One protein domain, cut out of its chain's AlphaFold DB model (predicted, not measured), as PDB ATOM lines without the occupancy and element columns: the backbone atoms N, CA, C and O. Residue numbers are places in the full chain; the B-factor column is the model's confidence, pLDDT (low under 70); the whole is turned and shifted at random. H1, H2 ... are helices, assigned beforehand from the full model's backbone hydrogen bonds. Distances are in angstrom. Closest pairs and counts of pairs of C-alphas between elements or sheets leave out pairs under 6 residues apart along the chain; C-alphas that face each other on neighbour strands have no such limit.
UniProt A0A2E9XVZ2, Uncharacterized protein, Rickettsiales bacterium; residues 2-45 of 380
ATOM      1  N   GLY A   2     -47.931 -57.059  21.515       72.50
ATOM      2  CA  GLY A   2     -47.555 -57.070  22.946       72.50
ATOM      3  C   GLY A   2     -46.049 -56.969  23.255       72.50
ATOM      4  O   GLY A   2     -45.667 -56.291  24.203       72.50
ATOM      5  N   SER A   3     -45.179 -57.558  22.423       78.19
ATOM      6  CA  SER A   3     -43.715 -57.482  22.610       78.19
ATOM      7  C   SER A   3     -43.165 -56.050  22.486       78.19
ATOM      8  O   SER A   3     -42.337 -55.622  23.287       78.19
ATOM      9  N   TYR A   4     -43.701 -55.263  21.548       87.50
ATOM     10  CA  TYR A   4     -43.299 -53.868  21.351       87.50
ATOM     11  C   TYR A   4     -43.705 -52.979  22.536       87.50
ATOM     12  O   TYR A   4     -42.914 -52.162  22.996       87.50
ATOM     13  N   ILE A   5     -44.904 -53.188  23.090       90.88
ATOM     14  CA  ILE A   5     -45.385 -52.449  24.268       90.88
ATOM     15  C   ILE A   5     -44.513 -52.757  25.495       90.88
ATOM     16  O   ILE A   5     -44.138 -51.842  26.229       90.88
ATOM     17  N   ASN A   6     -44.126 -54.022  25.686       89.81
ATOM     18  CA  ASN A   6     -43.224 -54.413  26.770       89.81
ATOM     19  C   ASN A   6     -41.838 -53.774  26.623       89.81
ATOM     20  O   ASN A   6     -41.297 -53.273  27.606       89.81
ATOM     21  N   LEU A   7     -41.294 -53.717  25.403       92.94
ATOM     22  CA  LEU A   7     -40.009 -53.069  25.137       92.94
ATOM     23  C   LEU A   7     -40.057 -51.561  25.422       92.94
ATOM     24  O   LEU A   7     -39.152 -51.023  26.057       92.94
ATOM     25  N   VAL A   8     -41.132 -50.882  25.012       92.56
ATOM     26  CA  VAL A   8     -41.335 -49.452  25.299       92.56
ATOM     27  C   VAL A   8     -41.487 -49.215  26.805       92.56
ATOM     28  O   VAL A   8     -40.855 -48.306  27.344       92.56
ATOM     29  N   SER A   9     -42.242 -50.064  27.510       89.31
ATOM     30  CA  SER A   9     -42.380 -49.988  28.970       89.31
ATOM     31  C   SER A   9     -41.041 -50.199  29.681       89.31
ATOM     32  O   SER A   9     -40.704 -49.466  30.610       89.31
ATOM     33  N   GLN A  10     -40.239 -51.165  29.225       93.06
ATOM     34  CA  GLN A  10     -38.914 -51.429  29.779       93.06
ATOM     35  C   GLN A  10     -37.952 -50.265  29.523       93.06
ATOM     36  O   GLN A  10     -37.224 -49.872  30.433       93.06
ATOM     37  N   ARG A  11     -38.001 -49.653  28.334       92.19
ATOM     38  CA  ARG A  11     -37.220 -48.451  28.014       92.19
ATOM     39  C   ARG A  11     -37.612 -47.276  28.905       92.19
ATOM     40  O   ARG A  11     -36.744 -46.635  29.480       92.19
ATOM     41  N   GLN A  12     -38.909 -47.047  29.100       92.69
ATOM     42  CA  GLN A  12     -39.399 -45.987  29.980       92.69
ATOM     43  C   GLN A  12     -38.982 -46.211  31.442       92.69
ATOM     44  O   GLN A  12     -38.612 -45.262  32.129       92.69
ATOM     45  N   LYS A  13     -39.010 -47.459  31.926       94.56
ATOM     46  CA  LYS A  13     -38.508 -47.805  33.267       94.56
ATOM     47  C   LYS A  13     -37.005 -47.554  33.389       94.56
ATOM     48  O   LYS A  13     -36.576 -47.011  34.401       94.56
ATOM     49  N   HIS A  14     -36.230 -47.909  32.367       95.75
ATOM     50  CA  HIS A  14     -34.788 -47.683  32.349       95.75
ATOM     51  C   HIS A  14     -34.436 -46.189  32.376       95.75
ATOM     52  O   HIS A  14     -33.625 -45.784  33.202       95.75
ATOM     53  N   GLU A  15     -35.107 -45.359  31.570       94.69
ATOM     54  CA  GLU A  15     -34.905 -43.901  31.591       94.69
ATOM     55  C   GLU A  15     -35.250 -43.295  32.959       94.69
ATOM     56  O   GLU A  15     -34.507 -42.471  33.483       94.69
ATOM     57  N   ARG A  16     -36.334 -43.749  33.603       93.81
ATOM     58  CA  ARG A  16     -36.687 -43.285  34.956       93.81
ATOM     59  C   ARG A  16     -35.628 -43.654  35.993       93.81
ATOM     60  O   ARG A  16     -35.324 -42.833  36.851       93.81
ATOM     61  N   LEU A  17     -35.078 -44.867  35.926       95.81
ATOM     62  CA  LEU A  17     -34.009 -45.296  36.832       95.81
ATOM     63  C   LEU A  17     -32.720 -44.509  36.602       95.81
ATOM     64  O   LEU A  17     -32.082 -44.124  37.574       95.81
ATOM     65  N   ARG A  18     -32.383 -44.213  35.343       96.19
ATOM     66  CA  ARG A  18     -31.231 -43.378  34.995       96.19
ATOM     67  C   ARG A  18     -31.352 -41.983  35.594       96.19
ATOM     68  O   ARG A  18     -30.439 -41.539  36.268       96.19
ATOM     69  N   ILE A  19     -32.519 -41.355  35.452       95.62
ATOM     70  CA  ILE A  19     -32.792 -40.041  36.046       95.62
ATOM     71  C   ILE A  19     -32.631 -40.081  37.573       95.62
ATOM     72  O   ILE A  19     -32.020 -39.190  38.152       95.62
ATOM     73  N   ILE A  20     -33.165 -41.110  38.241       95.25
ATOM     74  CA  ILE A  20     -33.010 -41.267  39.697       95.25
ATOM     75  C   ILE A  20     -31.533 -41.418  40.071       95.25
ATOM     76  O   ILE A  20     -31.095 -40.795  41.033       95.25
ATOM     77  N   GLN A  21     -30.773 -42.212  39.318       94.44
ATOM     78  CA  GLN A  21     -29.343 -42.392  39.540       94.44
ATOM     79  C   GLN A  21     -28.569 -41.084  39.343       94.44
ATOM     80  O   GLN A  21     -27.801 -40.717  40.222       94.44
ATOM     81  N   ASP A  22     -28.853 -40.331  38.279       94.44
ATOM     82  CA  ASP A  22     -28.240 -39.025  38.024       94.44
ATOM     83  C   ASP A  22     -28.521 -38.050  39.182       94.44
ATOM     84  O   ASP A  22     -27.629 -37.340  39.644       94.44
ATOM     85  N   TYR A  23     -29.751 -38.036  39.711       91.62
ATOM     86  CA  TYR A  23     -30.079 -37.221  40.881       91.62
ATOM     87  C   TYR A  23     -29.390 -37.707  42.157       91.62
ATOM     88  O   TYR A  23     -28.974 -36.871  42.957       91.62
ATOM     89  N   LEU A  24     -29.252 -39.019  42.362       90.12
ATOM     90  CA  LEU A  24     -28.503 -39.567  43.494       90.12
ATOM     91  C   LEU A  24     -27.017 -39.211  43.408       90.12
ATOM     92  O   LEU A  24     -26.446 -38.821  44.421       90.12
ATOM     93  N   ASP A  25     -26.422 -39.251  42.218       90.31
ATOM     94  CA  ASP A  25     -25.032 -38.854  41.992       90.31
ATOM     95  C   ASP A  25     -24.841 -37.348  42.231       90.31
ATOM     96  O   ASP A  25     -23.891 -36.933  42.896       90.31
ATOM     97  N   VAL A  26     -25.785 -36.511  41.782       87.75
ATOM     98  CA  VAL A  26     -25.796 -35.069  42.087       87.75
ATOM     99  C   VAL A  26     -25.963 -34.814  43.587       87.75
ATOM    100  O   VAL A  26     -25.341 -33.898  44.124       87.75
ATOM    101  N   LEU A  27     -26.792 -35.595  44.283       79.06
ATOM    102  CA  LEU A  27     -26.949 -35.496  45.736       79.06
ATOM    103  C   LEU A  27     -25.682 -35.943  46.471       79.06
ATOM    104  O   LEU A  27     -25.290 -35.281  47.426       79.06
ATOM    105  N   ALA A  28     -25.023 -37.006  46.012       77.69
ATOM    106  CA  ALA A  28     -23.766 -37.490  46.574       77.69
ATOM    107  C   ALA A  28     -22.620 -36.479  46.400       77.69
ATOM    108  O   ALA A  28     -21.743 -36.390  47.254       77.69
ATOM    109  N   GLN A  29     -22.645 -35.677  45.331       79.25
ATOM    110  CA  GLN A  29     -21.688 -34.586  45.107       79.25
ATOM    111  C   GLN A  29     -21.953 -33.345  45.977       79.25
ATOM    112  O   GLN A  29     -21.097 -32.462  46.055       79.25
ATOM    113  N   LYS A  30     -23.116 -33.238  46.638       75.56
ATOM    114  CA  LYS A  30     -23.392 -32.119  47.549       75.56
ATOM    115  C   LYS A  30     -22.757 -32.385  48.922       75.56
ATOM    116  O   LYS A  30     -23.025 -33.424  49.522       75.56
ATOM    117  N   PRO A  31     -21.999 -31.424  49.488       61.19
ATOM    118  CA  PRO A  31     -21.260 -31.615  50.743       61.19
ATOM    119  C   PRO A  31     -22.160 -31.930  51.950       61.19
ATOM    120  O   PRO A  31     -21.711 -32.586  52.887       61.19
ATOM    121  N   ALA A  32     -23.446 -31.564  51.891       59.28
ATOM    122  CA  ALA A  32     -24.452 -31.862  52.913       59.28
ATOM    123  C   ALA A  32     -24.837 -33.356  53.032       59.28
ATOM    124  O   ALA A  32     -25.539 -33.718  53.971       59.28
ATOM    125  N   ALA A  33     -24.418 -34.213  52.092       55.34
ATOM    126  CA  ALA A  33     -24.659 -35.660  52.128       55.34
ATOM    127  C   ALA A  33     -23.447 -36.473  52.626       55.34
ATOM    128  O   ALA A  33     -23.539 -37.694  52.755       55.34
ATOM    129  N   SER A  34     -22.310 -35.824  52.903       61.00
ATOM    130  CA  SER A  34     -21.152 -36.497  53.495       61.00
ATOM    131  C   SER A  34     -21.400 -36.767  54.984       61.00
ATOM    132  O   SER A  34     -21.921 -35.914  55.701       61.00
ATOM    133  N   LEU A  35     -21.025 -37.961  55.460       59.84
ATOM    134  CA  LEU A  35     -21.204 -38.389  56.857       59.84
ATOM    135  C   LEU A  35     -20.533 -37.422  57.859       59.84
ATOM    136  O   LEU A  35     -20.954 -37.323  59.005       59.84
ATOM    137  N   GLU A  36     -19.529 -36.678  57.396       60.34
ATOM    138  CA  GLU A  36     -18.744 -35.705  58.159       60.34
ATOM    139  C   GLU A  36     -19.469 -34.354  58.362       60.34
ATOM    140  O   GLU A  36     -19.192 -33.647  59.327       60.34
ATOM    141  N   HIS A  37     -20.445 -34.014  57.504       58.56
ATOM    142  CA  HIS A  37     -21.275 -32.799  57.620       58.56
ATOM    143  C   HIS A  37     -22.491 -32.973  58.548       58.56
ATOM    144  O   HIS A  37     -23.160 -32.002  58.892       58.56
ATOM    145  N   LEU A  38     -22.791 -34.219  58.924       58.28
ATOM    146  CA  LEU A  38     -23.819 -34.582  59.901       58.28
ATOM    147  C   LEU A  38     -23.235 -34.808  61.301       58.28
ATOM    148  O   LEU A  38     -24.001 -35.083  62.225       58.28
ATOM    149  N   ASP A  39     -21.912 -34.699  61.473       61.06
ATOM    150  CA  ASP A  39     -21.294 -34.758  62.793       61.06
ATOM    151  C   ASP A  39     -21.598 -33.453  63.552       61.06
ATOM    152  O   ASP A  39     -21.109 -32.380  63.180       61.06
ATOM    153  N   PRO A  40     -22.407 -33.492  64.626       58.75
ATOM    154  CA  PRO A  40     -22.729 -32.295  65.393       58.75
ATOM    155  C   PRO A  40     -21.477 -31.644  65.999       58.75
ATOM    156  O   PRO A  40     -21.511 -30.456  66.303       58.75
ATOM    157  N   GLN A  41     -20.368 -32.374  66.161       60.56
ATOM    158  CA  GLN A  41     -19.123 -31.820  66.702       60.56
ATOM    159  C   GLN A  41     -18.392 -30.896  65.717       60.56
ATOM    160  O   GLN A  41     -17.715 -29.974  66.166       60.56
ATOM    161  N   THR A  42     -18.519 -31.100  64.401       60.69
ATOM    162  CA  THR A  42     -17.857 -30.259  63.385       60.69
ATOM    163  C   THR A  42     -18.691 -29.021  63.055       60.69
ATOM    164  O   THR A  42     -18.141 -27.927  62.958       60.69
ATOM    165  N   VAL A  43     -20.022 -29.154  63.002       59.66
ATOM    166  CA  VAL A  43     -20.964 -28.045  62.740       59.66
ATOM    167  C   VAL A  43     -21.041 -27.050  63.907       59.66
ATOM    168  O   VAL A  43     -21.278 -25.862  63.699       59.66
ATOM    169  N   LEU A  44     -20.810 -27.504  65.144       58.56
ATOM    170  CA  LEU A  44     -20.840 -26.652  66.340       58.56
ATOM    171  C   LEU A  44     -19.513 -25.936  66.638       58.56
ATOM    172  O   LEU A  44     -19.479 -25.123  67.560       58.56
ATOM    173  N   ARG A  45     -18.430 -26.194  65.887       60.34
ATOM    174  CA  ARG A  45     -17.157 -25.474  66.077       60.34
ATOM    175  C   ARG A  45     -17.177 -24.041  65.558       60.34
ATOM    176  O   ARG A  45     -16.478 -23.208  66.117       60.34
TER     177      ARG A  45
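Overview. This is residues 2 to 45 of the 380 residues of an uncharacterized protein of Rickettsiales bacterium (UniProt A0A2E9XVZ2). One long helix, H1, makes most of the length of a thin rod, and a winding tail runs on from its far end to a single short turn of helix, H2. Nothing folds back on H1. The printed part has 44 residues, with two named helices in the order H1, H2 and no named strand; the class is all helix. The whole is extended, with a radius of gyration of the C-alphas of 18.5 A and spans of 61 by 12 by 8 A.

Along the chain. H1, residues 2 to 28, begins with C-alpha 2 at (-47.555, -57.070, 22.946) and ends with C-alpha 28 at (-23.766, -37.490, 46.574), 38.8 A away. H2, residues 40 to 43, ends with C-alpha 43 at (-20.964, -28.045, 62.740).

Arrangement. H1 and H2 are apart, joined by a long link of 11 residues. In H1 every O i to N i+4 pair is within hydrogen-bond range. H2 is too short for such a pair, and its one O i to N i+3 pair is not within range.

Size, cuts and confidence. The C-alphas of Gly 2 and Arg 45, the two farthest apart, are 61.5 A apart. Residues 2 to 45 stand free. The printed part has no cut. Its mean pLDDT is 79.2, and residues 31 to 45 are under 70.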